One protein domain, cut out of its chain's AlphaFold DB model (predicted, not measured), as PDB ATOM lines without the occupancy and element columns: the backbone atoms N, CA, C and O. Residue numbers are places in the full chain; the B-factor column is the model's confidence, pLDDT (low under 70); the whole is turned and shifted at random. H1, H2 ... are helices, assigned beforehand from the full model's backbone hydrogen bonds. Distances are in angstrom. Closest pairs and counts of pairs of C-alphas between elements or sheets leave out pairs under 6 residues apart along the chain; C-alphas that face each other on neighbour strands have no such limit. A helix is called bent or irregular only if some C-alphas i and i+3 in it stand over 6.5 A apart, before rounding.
ATOM      1  N   HIS A 338      36.690   9.000  31.577       81.88
ATOM      2  CA  HIS A 338      37.173  10.367  31.785       81.88
ATOM      3  C   HIS A 338      36.026  11.399  31.806       81.88
ATOM      4  O   HIS A 338      36.029  12.314  32.627       81.88
ATOM      5  N   GLY A 339      35.017  11.239  30.943       84.50
ATOM      6  CA  GLY A 339      33.842  12.112  30.922       84.50
ATOM      7  C   GLY A 339      33.003  12.019  32.195       84.50
ATOM      8  O   GLY A 339      32.659  13.042  32.783       84.50
ATOM      9  N   LEU A 340      32.719  10.799  32.655       86.44
ATOM     10  CA  LEU A 340      31.896  10.552  33.840       86.44
ATOM     11  C   LEU A 340      32.601  10.970  35.140       86.44
ATOM     12  O   LEU A 340      31.943  11.483  36.045       86.44
ATOM     13  N   GLU A 341      33.929  10.822  35.233       79.38
ATOM     14  CA  GLU A 341      34.707  11.423  36.326       79.38
ATOM     15  C   GLU A 341      34.562  12.949  36.353       79.38
ATOM     16  O   GLU A 341      34.339  13.539  37.414       79.38
ATOM     17  N   TYR A 342      34.672  13.583  35.183       75.69
ATOM     18  CA  TYR A 342      34.692  15.037  35.066       75.69
ATOM     19  C   TYR A 342      33.318  15.683  35.322       75.69
ATOM     20  O   TYR A 342      33.227  16.788  35.858       75.69
ATOM     21  N   GLU A 343      32.237  14.965  35.022       78.00
ATOM     22  CA  GLU A 343      30.882  15.324  35.447       78.00
ATOM     23  C   GLU A 343      30.688  15.178  36.971       78.00
ATOM     24  O   GLU A 343      30.027  16.014  37.591       78.00
ATOM     25  N   ARG A 344      31.287  14.154  37.603       73.50
ATOM     26  CA  ARG A 344      31.069  13.837  39.028       73.50
ATOM     27  C   ARG A 344      31.716  14.800  40.020       73.50
ATOM     28  O   ARG A 344      31.099  15.063  41.052       73.50
ATOM     29  N   GLY A 345      32.954  15.262  39.804       57.38
ATOM     30  CA  GLY A 345      33.730  15.795  40.937       57.38
ATOM     31  C   GLY A 345      34.927  16.708  40.665       57.38
ATOM     32  O   GLY A 345      36.054  16.238  40.555       57.38
ATOM     33  N   HIS A 346      34.676  18.016  40.796       51.16
ATOM     34  CA  HIS A 346      35.624  19.080  41.166       51.16
ATOM     35  C   HIS A 346      36.937  19.182  40.381       51.16
ATOM     36  O   HIS A 346      37.931  18.539  40.725       51.16
ATOM     37  N   ALA A 347      36.957  20.148  39.459       38.88
ATOM     38  CA  ALA A 347      38.067  20.496  38.585       38.88
ATOM     39  C   ALA A 347      38.463  19.356  37.629       38.88
ATOM     40  O   ALA A 347      38.519  18.186  38.020       38.88
ATOM     41  N   PRO A 348      38.794  19.678  36.371       40.88
ATOM     42  CA  PRO A 348      39.311  18.683  35.450       40.88
ATOM     43  C   PRO A 348      40.554  18.012  36.034       40.88
ATOM     44  O   PRO A 348      41.431  18.680  36.586       40.88
ATOM     45  N   CYS A 349      40.666  16.697  35.870       38.28
ATOM     46  CA  CYS A 349      41.819  15.928  36.337       38.28
ATOM     47  C   CYS A 349      43.144  16.553  35.859       38.28
ATOM     48  O   CYS A 349      44.022  16.809  36.678       38.28
ATOM     49  N   TRP A 350      43.235  16.970  34.592       40.59
ATOM     50  CA  TRP A 350      44.420  17.629  34.037       40.59
ATOM     51  C   TRP A 350      44.715  19.038  34.597       40.59
ATOM     52  O   TRP A 350      45.855  19.487  34.471       40.59
ATOM     53  N   GLN A 351      43.789  19.726  35.287       38.72
ATOM     54  CA  GLN A 351      44.158  20.900  36.106       38.72
ATOM     55  C   GLN A 351      44.985  20.484  37.327       38.72
ATOM     56  O   GLN A 351      45.910  21.200  37.698       38.72
ATOM     57  N   ARG A 352      44.724  19.298  37.894       43.41
ATOM     58  CA  ARG A 352      45.563  18.692  38.942       43.41
ATOM     59  C   ARG A 352      46.895  18.160  38.387       43.41
ATOM     60  O   ARG A 352      47.829  17.977  39.155       43.41
ATOM     61  N   TRP A 353      46.993  17.936  37.070       35.62
ATOM     62  CA  TRP A 353      48.195  17.418  36.393       35.62
ATOM     63  C   TRP A 353      49.172  18.508  35.901       35.62
ATOM     64  O   TRP A 353      50.256  18.184  35.430       35.62
ATOM     65  N   ASN A 354      48.827  19.800  35.986       30.55
ATOM     66  CA  ASN A 354      49.637  20.907  35.447       30.55
ATOM     67  C   ASN A 354      50.448  21.655  36.532       30.55
ATOM     68  O   ASN A 354      50.334  22.872  36.660       30.55
ATOM     69  N   TRP A 355      51.289  20.935  37.283       32.12
ATOM     70  CA  TRP A 355      52.284  21.524  38.193       32.12
ATOM     71  C   TRP A 355      53.703  21.252  37.680       32.12
ATOM     72  O   TRP A 355      54.294  20.216  37.968       32.12
ATOM     73  N   LEU A 368      49.762  16.555  49.715       37.28
ATOM     74  CA  LEU A 368      49.356  15.178  49.402       37.28
ATOM     75  C   LEU A 368      48.554  14.552  50.547       37.28
ATOM     76  O   LEU A 368      47.489  14.007  50.288       37.28
ATOM     77  N   LEU A 369      48.985  14.696  51.804       41.91
ATOM     78  CA  LEU A 369      48.224  14.216  52.967       41.91
ATOM     79  C   LEU A 369      46.868  14.928  53.122       41.91
ATOM     80  O   LEU A 369      45.898  14.334  53.599       41.91
ATOM     81  N   GLU A 370      46.764  16.193  52.713       38.50
ATOM     82  CA  GLU A 370      45.497  16.923  52.714       38.50
ATOM     83  C   GLU A 370      44.594  16.549  51.524       38.50
ATOM     84  O   GLU A 370      43.375  16.456  51.683       38.50
ATOM     85  N   GLN A 371      45.167  16.239  50.358       41.28
ATOM     86  CA  GLN A 371      44.455  15.672  49.210       41.28
ATOM     87  C   GLN A 371      44.037  14.220  49.453       41.28
ATOM     88  O   GLN A 371      42.952  13.847  49.030       41.28
ATOM     89  N   GLU A 372      44.796  13.409  50.186       37.50
ATOM     90  CA  GLU A 372      44.378  12.060  50.597       37.50
ATOM     91  C   GLU A 372      43.192  12.121  51.575       37.50
ATOM     92  O   GLU A 372      42.278  11.300  51.501       37.50
ATOM     93  N   ARG A 373      43.134  13.164  52.417       37.97
ATOM     94  CA  ARG A 373      41.978  13.474  53.281       37.97
ATOM     95  C   ARG A 373      40.776  14.080  52.542       37.97
ATOM     96  O   ARG A 373      39.662  13.978  53.048       37.97
ATOM     97  N   LYS A 374      40.976  14.721  51.382       38.00
ATOM     98  CA  LYS A 374      39.923  15.420  50.609       38.00
ATOM     99  C   LYS A 374      39.488  14.701  49.322       38.00
ATOM    100  O   LYS A 374      38.420  15.001  48.797       38.00
ATOM    101  N   THR A 375      40.293  13.781  48.789       38.44
ATOM    102  CA  THR A 375      40.140  13.199  47.445       38.44
ATOM    103  C   THR A 375      40.576  11.729  47.371       38.44
ATOM    104  O   THR A 375      41.540  11.369  46.700       38.44
ATOM    105  N   SER A 376      39.775  10.824  47.938       38.41
ATOM    106  CA  SER A 376      39.848   9.368  47.681       38.41
ATOM    107  C   SER A 376      39.398   8.999  46.244       38.41
ATOM    108  O   SER A 376      38.588   8.098  46.039       38.41
ATOM    109  N   ALA A 377      39.803   9.800  45.251       37.72
ATOM    110  CA  ALA A 377      39.096   9.969  43.984       37.72
ATOM    111  C   ALA A 377      39.957  10.513  42.819       37.72
ATOM    112  O   ALA A 377      39.388  11.066  41.879       37.72
ATOM    113  N   CYS A 378      41.293  10.420  42.863       39.25
ATOM    114  CA  CYS A 378      42.159  10.783  41.723       39.25
ATOM    115  C   CYS A 378      43.511  10.032  41.733       39.25
ATOM    116  O   CYS A 378      44.583  10.632  41.687       39.25
ATOM    117  N   SER A 379      43.461   8.698  41.808       47.53
ATOM    118  CA  SER A 379      44.649   7.833  41.950       47.53
ATOM    119  C   SER A 379      45.542   7.763  40.693       47.53
ATOM    120  O   SER A 379      46.709   7.393  40.782       47.53
ATOM    121  N   ILE A 380      45.047   8.186  39.519       45.19
ATOM    122  CA  ILE A 380      45.713   7.996  38.211       45.19
ATOM    123  C   ILE A 380      47.110   8.660  38.111       45.19
ATOM    124  O   ILE A 380      47.971   8.132  37.414       45.19
ATOM    125  N   LEU A 381      47.409   9.723  38.876       40.00
ATOM    126  CA  LEU A 381      48.791  10.238  38.990       40.00
ATOM    127  C   LEU A 381      49.652   9.511  40.035       40.00
ATOM    128  O   LEU A 381      50.854   9.336  39.827       40.00
ATOM    129  N   GLN A 382      49.077   9.071  41.161       44.66
ATOM    130  CA  GLN A 382      49.824   8.259  42.133       44.66
ATOM    131  C   GLN A 382      50.257   6.938  41.478       44.66
ATOM    132  O   GLN A 382      51.424   6.557  41.581       44.66
ATOM    133  N   MET A 383      49.359   6.325  40.704       46.22
ATOM    134  CA  MET A 383      49.610   5.251  39.739       46.22
ATOM    135  C   MET A 383      50.882   5.489  38.900       46.22
ATOM    136  O   MET A 383      51.817   4.691  38.987       46.22
ATOM    137  N   GLU A 384      50.975   6.597  38.155       48.38
ATOM    138  CA  GLU A 384      52.159   6.932  37.342       48.38
ATOM    139  C   GLU A 384      53.436   7.090  38.174       48.38
ATOM    140  O   GLU A 384      54.502   6.616  37.780       48.38
ATOM    141  N   SER A 385      53.336   7.681  39.368       44.38
ATOM    142  CA  SER A 385      54.478   7.869  40.270       44.38
ATOM    143  C   SER A 385      55.082   6.552  40.787       44.38
ATOM    144  O   SER A 385      56.267   6.512  41.131       44.38
ATOM    145  N   THR A 386      54.313   5.451  40.784       45.25
ATOM    146  CA  THR A 386      54.847   4.107  41.077       45.25
ATOM    147  C   THR A 386      55.713   3.544  39.943       45.25
ATOM    148  O   THR A 386      56.474   2.602  40.165       45.25
ATOM    149  N   GLY A 387      55.672   4.161  38.756       46.09
ATOM    150  CA  GLY A 387      56.417   3.781  37.557       46.09
ATOM    151  C   GLY A 387      57.936   3.980  37.621       46.09
ATOM    152  O   GLY A 387      58.612   3.591  36.677       46.09
ATOM    153  N   LYS A 388      58.499   4.487  38.732       51.28
ATOM    154  CA  LYS A 388      59.945   4.750  38.976       51.28
ATOM    155  C   LYS A 388      60.905   3.539  38.844       51.28
ATOM    156  O   LYS A 388      62.056   3.621  39.266       51.28
ATOM    157  N   ARG A 389      60.446   2.402  38.314       55.78
ATOM    158  CA  ARG A 389      61.237   1.198  37.993       55.78
ATOM    159  C   ARG A 389      61.002   0.656  36.574       55.78
ATOM    160  O   ARG A 389      61.593  -0.360  36.223       55.78
ATOM    161  N   LEU A 390      60.136   1.289  35.782       65.00
ATOM    162  CA  LEU A 390      59.926   0.969  34.369       65.00
ATOM    163  C   LEU A 390      60.861   1.815  33.499       65.00
ATOM    164  O   LEU A 390      61.338   2.866  33.928       65.00
ATOM    165  N   SER A 391      61.098   1.378  32.263       75.00
ATOM    166  CA  SER A 391      61.738   2.232  31.261       75.00
ATOM    167  C   SER A 391      60.772   3.320  30.766       75.00
ATOM    168  O   SER A 391      59.560   3.101  30.716       75.00
ATOM    169  N   GLU A 392      61.293   4.476  30.340       74.19
ATOM    170  CA  GLU A 392      60.482   5.591  29.813       74.19
ATOM    171  C   GLU A 392      59.560   5.142  28.664       74.19
ATOM    172  O   GLU A 392      58.385   5.501  28.612       74.19
ATOM    173  N   ALA A 393      60.066   4.273  27.780       77.50
ATOM    174  CA  ALA A 393      59.314   3.711  26.661       77.50
ATOM    175  C   ALA A 393      58.190   2.746  27.092       77.50
ATOM    176  O   ALA A 393      57.205   2.585  26.369       77.50
ATOM    177  N   GLU A 394      58.309   2.094  28.250       75.06
ATOM    178  CA  GLU A 394      57.230   1.289  28.829       75.06
ATOM    179  C   GLU A 394      56.221   2.157  29.574       75.06
ATOM    180  O   GLU A 394      55.022   1.945  29.408       75.06
ATOM    181  N   GLN A 395      56.678   3.170  30.318       73.19
ATOM    182  CA  GLN A 395      55.799   4.148  30.957       73.19
ATOM    183  C   GLN A 395      54.949   4.895  29.916       73.19
ATOM    184  O   GLN A 395      53.743   5.026  30.104       73.19
ATOM    185  N   ALA A 396      55.533   5.289  28.779       71.94
ATOM    186  CA  ALA A 396      54.813   5.912  27.668       71.94
ATOM    187  C   ALA A 396      53.732   4.989  27.071       71.94
ATOM    188  O   ALA A 396      52.583   5.403  26.924       71.94
ATOM    189  N   LYS A 397      54.057   3.717  26.794       79.62
ATOM    190  CA  LYS A 397      53.084   2.716  26.304       79.62
ATOM    191  C   LYS A 397      51.965   2.444  27.312       79.62
ATOM    192  O   LYS A 397      50.819   2.218  26.928       79.62
ATOM    193  N   LEU A 398      52.296   2.460  28.600       75.81
ATOM    194  CA  LEU A 398      51.366   2.220  29.695       75.81
ATOM    195  C   LEU A 398      50.400   3.399  29.882       75.81
ATOM    196  O   LEU A 398      49.193   3.185  29.962       75.81
ATOM    197  N   HIS A 399      50.917   4.630  29.847       73.25
ATOM    198  CA  HIS A 399      50.125   5.861  29.834       73.25
ATOM    199  C   HIS A 399      49.220   5.932  28.594       73.25
ATOM    200  O   HIS A 399      48.018   6.137  28.738       73.25
ATOM    201  N   GLN A 400      49.748   5.653  27.394       78.06
ATOM    202  CA  GLN A 400      48.961   5.592  26.156       78.06
ATOM    203  C   GLN A 400      47.796   4.599  26.275       78.06
ATOM    204  O   GLN A 400      46.662   4.945  25.954       78.06
ATOM    205  N   ARG A 401      48.040   3.391  26.805       83.12
ATOM    206  CA  ARG A 401      46.987   2.385  27.023       83.12
ATOM    207  C   ARG A 401      45.911   2.862  28.002       83.12
ATOM    208  O   ARG A 401      44.730   2.634  27.749       83.12
ATOM    209  N   ILE A 402      46.303   3.507  29.103       81.25
ATOM    210  CA  ILE A 402      45.364   4.077  30.082       81.25
ATOM    211  C   ILE A 402      44.545   5.196  29.436       81.25
ATOM    212  O   ILE A 402      43.326   5.209  29.586       81.25
ATOM    213  N   GLN A 403      45.182   6.089  28.673       79.19
ATOM    214  CA  GLN A 403      44.497   7.155  27.947       79.19
ATOM    215  C   GLN A 403      43.452   6.585  26.980       79.19
ATOM    216  O   GLN A 403      42.292   6.986  27.070       79.19
ATOM    217  N   THR A 404      43.819   5.614  26.132       82.75
ATOM    218  CA  THR A 404      42.877   4.950  25.215       82.75
ATOM    219  C   THR A 404      41.692   4.359  25.979       82.75
ATOM    220  O   THR A 404      40.553   4.713  25.697       82.75
ATOM    221  N   ILE A 405      41.938   3.537  27.006       84.31
ATOM    222  CA  ILE A 405      40.872   2.929  27.823       84.31
ATOM    223  C   ILE A 405      39.955   3.996  28.444       84.31
ATOM    224  O   ILE A 405      38.737   3.850  28.417       84.31
ATOM    225  N   CYS A 406      40.506   5.085  28.981       82.69
ATOM    226  CA  CYS A 406      39.713   6.129  29.633       82.69
ATOM    227  C   CYS A 406      38.921   7.021  28.656       82.69
ATOM    228  O   CYS A 406      37.975   7.694  29.083       82.69
ATOM    229  N   GLN A 407      39.295   7.028  27.373       81.06
ATOM    230  CA  GLN A 407      38.606   7.722  26.278       81.06
ATOM    231  C   GLN A 407      37.510   6.871  25.614       81.06
ATOM    232  O   GLN A 407      36.606   7.432  25.001       81.06
ATOM    233  N   GLU A 408      37.547   5.546  25.754       87.25
ATOM    234  CA  GLU A 408      36.524   4.642  25.214       87.25
ATOM    235  C   GLU A 408      35.177   4.745  25.971       87.25
ATOM    236  O   GLU A 408      35.135   5.140  27.146       87.25
ATOM    237  N   PRO A 409      34.044   4.367  25.340       90.56
ATOM    238  CA  PRO A 409      32.745   4.305  26.008       90.56
ATOM    239  C   PRO A 409      32.785   3.337  27.195       90.56
ATOM    240  O   PRO A 409      33.331   2.239  27.086       90.56
ATOM    241  N   PHE A 410      32.164   3.705  28.318       92.19
ATOM    242  CA  PHE A 410      32.336   3.049  29.622       92.19
ATOM    243  C   PHE A 410      32.242   1.512  29.596       92.19
ATOM    244  O   PHE A 410      33.082   0.834  30.186       92.19
ATOM    245  N   PHE A 411      31.270   0.939  28.879       91.25
ATOM    246  CA  PHE A 411      31.087  -0.520  28.795       91.25
ATOM    247  C   PHE A 411      32.170  -1.238  27.970       91.25
ATOM    248  O   PHE A 411      32.483  -2.394  28.243       91.25
ATOM    249  N   LYS A 412      32.784  -0.553  26.996       92.25
ATOM    250  CA  LYS A 412      33.955  -1.053  26.266       92.25
ATOM    251  C   LYS A 412      35.217  -0.891  27.114       92.25
ATOM    252  O   LYS A 412      35.899  -1.875  27.363       92.25
ATOM    253  N   ALA A 413      35.435   0.295  27.686       90.56
ATOM    254  CA  ALA A 413      36.550   0.571  28.593       90.56
ATOM    255  C   ALA A 413      36.641  -0.445  29.752       90.56
ATOM    256  O   ALA A 413      37.706  -0.983  30.044       90.56
ATOM    257  N   THR A 414      35.509  -0.771  30.381       93.75
ATOM    258  CA  THR A 414      35.428  -1.785  31.449       93.75
ATOM    259  C   THR A 414      35.665  -3.215  30.962       93.75
ATOM    260  O   THR A 414      36.315  -3.988  31.669       93.75
ATOM    261  N   SER A 415      35.232  -3.560  29.745       94.44
ATOM    262  CA  SER A 415      35.614  -4.815  29.081       94.44
ATOM    263  C   SER A 415      37.129  -4.888  28.840       94.44
ATOM    264  O   SER A 415      37.743  -5.915  29.125       94.44
ATOM    265  N   ASP A 416      37.755  -3.800  28.391       93.62
ATOM    266  CA  ASP A 416      39.190  -3.745  28.081       93.62
ATOM    267  C   ASP A 416      40.067  -3.792  29.347       93.62
ATOM    268  O   ASP A 416      41.098  -4.476  29.369       93.62
ATOM    269  N   ILE A 417      39.625  -3.165  30.446       91.75
ATOM    270  CA  ILE A 417      40.221  -3.337  31.784       91.75
ATOM    271  C   ILE A 417      40.070  -4.798  32.244       91.75
ATOM    272  O   ILE A 417      41.026  -5.390  32.749       91.75
ATOM    273  N   GLY A 418      38.905  -5.419  32.028       94.31
ATOM    274  CA  GLY A 418      38.669  -6.835  32.327       94.31
ATOM    275  C   GLY A 418      39.576  -7.781  31.527       94.31
ATOM    276  O   GLY A 418      40.148  -8.718  32.088       94.31
ATOM    277  N   ALA A 419      39.780  -7.512  30.237       95.44
ATOM    278  CA  ALA A 419      40.707  -8.253  29.384       95.44
ATOM    279  C   ALA A 419      42.169  -8.084  29.841       95.44
ATOM    280  O   ALA A 419      42.934  -9.052  29.845       95.44
ATOM    281  N   TRP A 420      42.554  -6.886  30.296       94.00
ATOM    282  CA  TRP A 420      43.865  -6.641  30.903       94.00
ATOM    283  C   TRP A 420      44.039  -7.428  32.210       94.00
ATOM    284  O   TRP A 420      45.043  -8.121  32.367       94.00
ATOM    285  N   ALA A 421      43.039  -7.420  33.097       94.25
ATOM    286  CA  ALA A 421      43.042  -8.214  34.328       94.25
ATOM    287  C   ALA A 421      43.213  -9.716  34.046       94.25
ATOM    288  O   ALA A 421      44.019 -10.384  34.697       94.25
ATOM    289  N   GLN A 422      42.521 -10.249  33.031       95.75
ATOM    290  CA  GLN A 422      42.690 -11.639  32.600       95.75
ATOM    291  C   GLN A 422      44.094 -11.924  32.050       95.75
ATOM    292  O   GLN A 422      44.645 -12.981  32.342       95.75
ATOM    293  N   ALA A 423      44.692 -11.008  31.282       94.00
ATOM    294  CA  ALA A 423      46.055 -11.169  30.774       94.00
ATOM    295  C   ALA A 423      47.095 -11.201  31.911       94.00
ATOM    296  O   ALA A 423      47.975 -12.061  31.915       94.00
ATOM    297  N   LEU A 424      46.952 -10.327  32.913       93.50
ATOM    298  CA  LEU A 424      47.806 -10.327  34.107       93.50
ATOM    299  C   LEU A 424      47.608 -11.584  34.959       93.50
ATOM    300  O   LEU A 424      48.586 -12.152  35.444       93.50
ATOM    301  N   LYS A 425      46.365 -12.072  35.085       94.62
ATOM    302  CA  LYS A 425      46.106 -13.352  35.748       94.62
ATOM    303  C   LYS A 425      46.796 -14.504  35.012       94.62
ATOM    304  O   LYS A 425      47.503 -15.269  35.648       94.62
ATOM    305  N   ARG A 426      46.676 -14.587  33.679       94.94
ATOM    306  CA  ARG A 426      47.351 -15.622  32.870       94.94
ATOM    307  C   ARG A 426      48.872 -15.593  33.029       94.94
ATOM    308  O   ARG A 426      49.466 -16.659  33.071       94.94
ATOM    309  N   PHE A 427      49.494 -14.418  33.172       93.75
ATOM    310  CA  PHE A 427      50.922 -14.325  33.503       93.75
ATOM    311  C   PHE A 427      51.237 -14.929  34.883       93.75
ATOM    312  O   PHE A 427      52.180 -15.703  35.007       93.75
ATOM    313  N   SER A 428      50.432 -14.627  35.909       92.12
ATOM    314  CA  SER A 428      50.610 -15.196  37.256       92.12
ATOM    315  C   SER A 428      50.296 -16.697  37.334       92.12
ATOM    316  O   SER A 428      50.922 -17.401  38.126       92.12
ATOM    317  N   ASP A 429      49.328 -17.177  36.549       92.81
ATOM    318  CA  ASP A 429      48.966 -18.595  36.432       92.81
ATOM    319  C   ASP A 429      50.070 -19.365  35.660       92.81
ATOM    320  O   ASP A 429      50.361 -20.513  35.980       92.81
ATOM    321  N   ALA A 430      50.751 -18.719  34.699       92.62
ATOM    322  CA  ALA A 430      51.887 -19.252  33.932       92.62
ATOM    323  C   ALA A 430      53.253 -19.121  34.647       92.62
ATOM    324  O   ALA A 430      54.303 -19.056  34.001       92.62
ATOM    325  N   ARG A 431      53.259 -19.072  35.983       92.44
ATOM    326  CA  ARG A 431      54.491 -19.058  36.781       92.44
ATOM    327  C   ARG A 431      55.277 -20.367  36.566       92.44
ATOM    328  O   ARG A 431      54.703 -21.433  36.780       92.44
ATOM    329  N   PRO A 432      56.581 -20.319  36.226       91.75
ATOM    330  CA  PRO A 432      57.399 -21.524  36.093       91.75
ATOM    331  C   PRO A 432      57.491 -22.304  37.415       91.75
ATOM    332  O   PRO A 432      57.689 -21.709  38.480       91.75
ATOM    333  N   ASP A 433      57.377 -23.634  37.337       88.88
ATOM    334  CA  ASP A 433      57.614 -24.539  38.468       88.88
ATOM    335  C   ASP A 433      59.103 -24.485  38.860       88.88
ATOM    336  O   ASP A 433      59.952 -24.818  38.026       88.88
ATOM    337  N   PRO A 434      59.453 -24.097  40.102       83.50
ATOM    338  CA  PRO A 434      60.845 -24.005  40.542       83.50
ATOM    339  C   PRO A 434      61.611 -25.338  40.513       83.50
ATOM    340  O   PRO A 434      62.831 -25.313  40.638       83.50
ATOM    341  N   ASN A 435      60.930 -26.480  40.366       87.56
ATOM    342  CA  ASN A 435      61.547 -27.809  40.325       87.56
ATOM    343  C   ASN A 435      61.719 -28.369  38.900       87.56
ATOM    344  O   ASN A 435      62.406 -29.374  38.733       87.56
ATOM    345  N   ALA A 436      61.082 -27.761  37.891       87.81
ATOM    346  CA  ALA A 436      61.003 -28.310  36.529       87.81
ATOM    347  C   ALA A 436      61.301 -27.299  35.406       87.81
ATOM    348  O   ALA A 436      61.534 -27.707  34.268       87.81
ATOM    349  N   ALA A 437      61.289 -25.994  35.692       85.06
ATOM    350  CA  ALA A 437      61.611 -24.954  34.721       85.06
ATOM    351  C   ALA A 437      63.121 -24.694  34.611       85.06
ATOM    352  O   ALA A 437      63.870 -24.831  35.577       85.06
ATOM    353  N   ASP A 438      63.558 -24.244  33.435       92.75
ATOM    354  CA  ASP A 438      64.940 -23.811  33.222       92.75
ATOM    355  C   ASP A 438      65.229 -22.472  33.931       92.75
ATOM    356  O   ASP A 438      64.371 -21.588  34.031       92.75
ATOM    357  N   MET A 439      66.473 -22.279  34.369       89.50
ATOM    358  CA  MET A 439      66.936 -21.046  35.008       89.50
ATOM    359  C   MET A 439      66.751 -19.814  34.111       89.50
ATOM    360  O   MET A 439      66.493 -18.729  34.637       89.50
ATOM    361  N   ALA A 440      66.811 -19.958  32.780       91.31
ATOM    362  CA  ALA A 440      66.477 -18.865  31.864       91.31
ATOM    363  C   ALA A 440      64.989 -18.475  31.955       91.31
ATOM    364  O   ALA A 440      64.677 -17.293  32.082       91.31
ATOM    365  N   GLN A 441      64.079 -19.455  31.992       89.88
ATOM    366  CA  GLN A 441      62.631 -19.230  32.121       89.88
ATOM    367  C   GLN A 441      62.281 -18.569  33.463       89.88
ATOM    368  O   GLN A 441      61.465 -17.646  33.518       89.88
ATOM    369  N   VAL A 442      62.936 -18.993  34.550       89.75
ATOM    370  CA  VAL A 442      62.792 -18.364  35.873       89.75
ATOM    371  C   VAL A 442      63.325 -16.924  35.855       89.75
ATOM    372  O   VAL A 442      62.661 -16.022  36.370       89.75
ATOM    373  N   ALA A 443      64.475 -16.670  35.222       87.12
ATOM    374  CA  ALA A 443      65.041 -15.327  35.088       87.12
ATOM    375  C   ALA A 443      64.194 -14.397  34.198       87.12
ATOM    376  O   ALA A 443      64.104 -13.199  34.473       87.12
ATOM    377  N   ASP A 444      63.546 -14.916  33.153       89.00
ATOM    378  CA  ASP A 444      62.594 -14.170  32.319       89.00
ATOM    379  C   ASP A 444      61.327 -13.814  33.097       89.00
ATOM    380  O   ASP A 444      60.928 -12.646  33.131       89.00
ATOM    381  N   TYR A 445      60.744 -14.785  33.809       91.81
ATOM    382  CA  TYR A 445      59.583 -14.549  34.664       91.81
ATOM    383  C   TYR A 445      59.878 -13.499  35.745       91.81
ATOM    384  O   TYR A 445      59.104 -12.560  35.916       91.81
ATOM    385  N   VAL A 446      61.018 -13.595  36.442       88.69
ATOM    386  CA  VAL A 446      61.412 -12.631  37.489       88.69
ATOM    387  C   VAL A 446      61.674 -11.231  36.920       88.69
ATOM    388  O   VAL A 446      61.322 -10.242  37.570       88.69
ATOM    389  N   ARG A 447      62.223 -11.116  35.701       86.62
ATOM    390  CA  ARG A 447      62.367  -9.827  35.000       86.62
ATOM    391  C   ARG A 447      61.006  -9.204  34.672       86.62
ATOM    392  O   ARG A 447      60.791  -8.031  34.968       86.62
ATOM    393  N   ALA A 448      60.073  -9.984  34.129       87.12
ATOM    394  CA  ALA A 448      58.729  -9.512  33.792       87.12
ATOM    395  C   ALA A 448      57.856  -9.216  35.033       87.12
ATOM    396  O   ALA A 448      57.008  -8.319  35.005       87.12
ATOM    397  N   LEU A 449      58.079  -9.924  36.147       87.75
ATOM    398  CA  LEU A 449      57.253  -9.864  37.357       87.75
ATOM    399  C   LEU A 449      57.119  -8.451  37.943       87.75
ATOM    400  O   LEU A 449      56.017  -8.074  38.333       87.75
ATOM    401  N   GLN A 450      58.194  -7.653  37.986       80.62
ATOM    402  CA  GLN A 450      58.120  -6.291  38.544       80.62
ATOM    403  C   GLN A 450      57.173  -5.393  37.736       80.62
ATOM    404  O   GLN A 450      56.397  -4.628  38.310       80.62
ATOM    405  N   ARG A 451      57.186  -5.532  36.406       83.12
ATOM    406  CA  ARG A 451      56.272  -4.812  35.520       83.12
ATOM    407  C   ARG A 451      54.839  -5.317  35.658       83.12
ATOM    408  O   ARG A 451      53.933  -4.499  35.793       83.12
ATOM    409  N   HIS A 452      54.616  -6.629  35.688       88.44
ATOM    410  CA  HIS A 452      53.265  -7.169  35.874       88.44
ATOM    411  C   HIS A 452      52.671  -6.819  37.247       88.44
ATOM    412  O   HIS A 452      51.478  -6.544  37.325       88.44
ATOM    413  N   GLN A 453      53.485  -6.719  38.306       84.25
ATOM    414  CA  GLN A 453      53.055  -6.197  39.611       84.25
ATOM    415  C   GLN A 453      52.695  -4.705  39.575       84.25
ATOM    416  O   GLN A 453      51.776  -4.290  40.283       84.25
ATOM    417  N   ALA A 454      53.388  -3.897  38.763       77.19
ATOM    418  CA  ALA A 454      52.990  -2.513  38.521       77.19
ATOM    419  C   ALA A 454      51.644  -2.476  37.781       77.19
ATOM    420  O   ALA A 454      50.675  -1.969  38.340       77.19
ATOM    421  N   GLU A 455      51.543  -3.102  36.599       83.00
ATOM    422  CA  GLU A 455      50.304  -3.174  35.804       83.00
ATOM    423  C   GLU A 455      49.108  -3.704  36.625       83.00
ATOM    424  O   GLU A 455      48.006  -3.174  36.506       83.00
ATOM    425  N   GLN A 456      49.315  -4.680  37.518       86.44
ATOM    426  CA  GLN A 456      48.270  -5.224  38.394       86.44
ATOM    427  C   GLN A 456      47.674  -4.171  39.332       86.44
ATOM    428  O   GLN A 456      46.457  -4.133  39.488       86.44
ATOM    429  N   ARG A 457      48.493  -3.286  39.919       79.25
ATOM    430  CA  ARG A 457      47.998  -2.190  40.771       79.25
ATOM    431  C   ARG A 457      47.148  -1.208  39.967       79.25
ATOM    432  O   ARG A 457      46.076  -0.824  40.422       79.25
ATOM    433  N   LEU A 458      47.603  -0.861  38.761       77.69
ATOM    434  CA  LEU A 458      46.895   0.050  37.855       77.69
ATOM    435  C   LEU A 458      45.527  -0.521  37.463       77.69
ATOM    436  O   LEU A 458      44.519   0.174  37.536       77.69
ATOM    437  N   VAL A 459      45.475  -1.806  37.106       85.31
ATOM    438  CA  VAL A 459      44.227  -2.504  36.770       85.31
ATOM    439  C   VAL A 459      43.296  -2.621  37.978       85.31
ATOM    440  O   VAL A 459      42.095  -2.412  37.826       85.31
ATOM    441  N   SER A 460      43.812  -2.909  39.178       80.12
ATOM    442  CA  SER A 460      42.997  -2.952  40.401       80.12
ATOM    443  C   SER A 460      42.352  -1.600  40.722       80.12
ATOM    444  O   SER A 460      41.166  -1.562  41.048       80.12
ATOM    445  N   GLU A 461      43.093  -0.502  40.578       77.69
ATOM    446  CA  GLU A 461      42.571   0.856  40.767       77.69
ATOM    447  C   GLU A 461      41.546   1.226  39.686       77.69
ATOM    448  O   GLU A 461      40.459   1.701  40.007       77.69
ATOM    449  N   LEU A 462      41.828   0.943  38.408       80.00
ATOM    450  CA  LEU A 462      40.888   1.188  37.308       80.00
ATOM    451  C   LEU A 462      39.585   0.384  37.465       80.00
ATOM    452  O   LEU A 462      38.512   0.908  37.167       80.00
ATOM    453  N   LEU A 463      39.647  -0.851  37.980       85.19
ATOM    454  CA  LEU A 463      38.462  -1.653  38.319       85.19
ATOM    455  C   LEU A 463      37.672  -1.050  39.487       85.19
ATOM    456  O   LEU A 463      36.460  -0.880  39.368       85.19
ATOM    457  N   LEU A 464      38.343  -0.688  40.589       81.56
ATOM    458  CA  LEU A 464      37.715  -0.013  41.730       81.56
ATOM    459  C   LEU A 464      37.030   1.287  41.288       81.56
ATOM    460  O   LEU A 464      35.901   1.578  41.686       81.56
ATOM    461  N   ARG A 465      37.693   2.054  40.420       79.44
ATOM    462  CA  ARG A 465      37.189   3.332  39.932       79.44
ATOM    463  C   ARG A 465      36.028   3.171  38.956       79.44
ATOM    464  O   ARG A 465      35.041   3.894  39.073       79.44
ATOM    465  N   ALA A 466      36.088   2.191  38.059       86.56
ATOM    466  CA  ALA A 466      34.954   1.819  37.222       86.56
ATOM    467  C   ALA A 466      33.749   1.359  38.060       86.56
ATOM    468  O   ALA A 466      32.624   1.766  37.780       86.56
ATOM    469  N   GLN A 467      33.970   0.582  39.125       87.12
ATOM    470  CA  GLN A 467      32.910   0.160  40.043       87.12
ATOM    471  C   GLN A 467      32.263   1.361  40.758       87.12
ATOM    472  O   GLN A 467      31.036   1.459  40.791       87.12
ATOM    473  N   GLN A 468      33.065   2.308  41.263       84.44
ATOM    474  CA  GLN A 468      32.564   3.571  41.826       84.44
ATOM    475  C   GLN A 468      31.747   4.366  40.799       84.44
ATOM    476  O   GLN A 468      30.691   4.898  41.134       84.44
ATOM    477  N   LEU A 469      32.226   4.473  39.555       85.75
ATOM    478  CA  LEU A 469      31.506   5.168  38.488       85.75
ATOM    479  C   LEU A 469      30.173   4.485  38.176       85.75
ATOM    480  O   LEU A 469      29.164   5.184  38.143       85.75
ATOM    481  N   SER A 470      30.137   3.158  38.018       89.75
ATOM    482  CA  SER A 470      28.898   2.401  37.774       89.75
ATOM    483  C   SER A 470      27.849   2.665  38.857       89.75
ATOM    484  O   SER A 470      26.728   3.062  38.532       89.75
ATOM    485  N   ALA A 471      28.246   2.556  40.131       85.31
ATOM    486  CA  ALA A 471      27.354   2.692  41.279       85.31
ATOM    487  C   ALA A 471      26.647   4.060  41.340       85.31
ATOM    488  O   ALA A 471      25.434   4.129  41.546       85.31
ATOM    489  N   ASP A 472      27.388   5.151  41.124       80.00
ATOM    490  CA  ASP A 472      26.825   6.507  41.083       80.00
ATOM    491  C   ASP A 472      26.044   6.804  39.792       80.00
ATOM    492  O   ASP A 472      25.181   7.686  39.797       80.00
ATOM    493  N   THR A 473      26.361   6.110  38.692       86.12
ATOM    494  CA  THR A 473      25.842   6.390  37.345       86.12
ATOM    495  C   THR A 473      24.951   5.257  36.829       86.12
ATOM    496  O   THR A 473      23.761   5.251  37.124       86.12
ATOM    497  N   PHE A 474      25.462   4.295  36.060       87.75
ATOM    498  CA  PHE A 474      24.651   3.293  35.357       87.75
ATOM    499  C   PHE A 474      23.776   2.414  36.259       87.75
ATOM    500  O   PHE A 474      22.695   2.014  35.828       87.75
TER     501      PHE A 474
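This is residues 338 to 355 and 368 to 474 of the 808 residues of an uncharacterized protein of Cyanidiococcus yangmingshanensis (UniProt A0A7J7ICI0). Two long helices, H6 and the arm H7b of the bent helix H7, pack side by side and run opposite ways, while H5 folds back from the start of H6 as a V that opens along the pair. The short helix H4 lies beside H5 and H7b, H1 sits by the last residues of H5, and a loop with the arm H7a extends the far end, where residues 435 to 440 stick out. H3 sticks out elsewhere, and H2 packs on no other helix. The printed part has 125 residues with seven named helices, H1 to H7 in order, and no named strand, and its class is all helix. It is elongated, 53 by 32 by 26 A, and only just loose, close to compact, with a radius of gyration of the C-alphas of 16.9 A.

H1, residues 338 to 344, only just touches H5, residues 392 to 407, with 3 pairs of C-alphas within 8 A, the closest those of His 338 and Cys 406 at 5.4 A; H5 does so with residues 406 to 407 alone. H2, residues 349 to 352, and H3, residues 368 to 374, touch no helix. H4, residues 380 to 385, is close to H5 but not clearly touching, the closest C-alphas being those of Glu 384 and His 399 at 7.9 A. H5 and H6, residues 410 to 429, form a helical hairpin at a steep tilt of 40 degrees, and the closest C-alphas, of Ile 405 and Ala 413, are 5.0 A apart. H7, residues 439 to 472, was assigned as one helix by its hydrogen bonds but is bent, with C-alphas 447 and 450 6.6 A apart; its arms H7a, residues 439 to 447, and H7b, residues 450 to 472, stand at a steep tilt of 43 degrees. H7b touches H6, opposite ways at a shallow tilt of 33 degrees, only just short of steep; the closest C-alphas, of Ala 421 and Val 459, are 6.3 A apart. H4 is close to H7b but not clearly touching, and H7a and H6 are apart. Every O i to N i+4 pair is within hydrogen-bond range in H1, H3, H4, H5, H6, H7a and H7b; H2 is too short for such a pair.

H1 begins at C-alpha 338, (37.173, 10.367, 31.785). H5 is 22.3 A long, H6 28.1 A, H7a 12.1 A and H7b 33.9 A, which ends at C-alpha 472, (26.825, 6.507, 41.083). H1 is 10.1 A long, H2 5.3 A, H3 9.5 A and H4 9.0 A.

The C-alphas of Ala 347 and Ala 436, the two farthest apart, are 54.0 A apart. Residues 356 to 367 are not printed, and C-alphas 355 and 368 are 13.2 A apart across the cut. Of the links that are printed whole, none is long. Mean pLDDT of the printed part is 74.0, with residues 345 to 355 and 368 to 390 under 70.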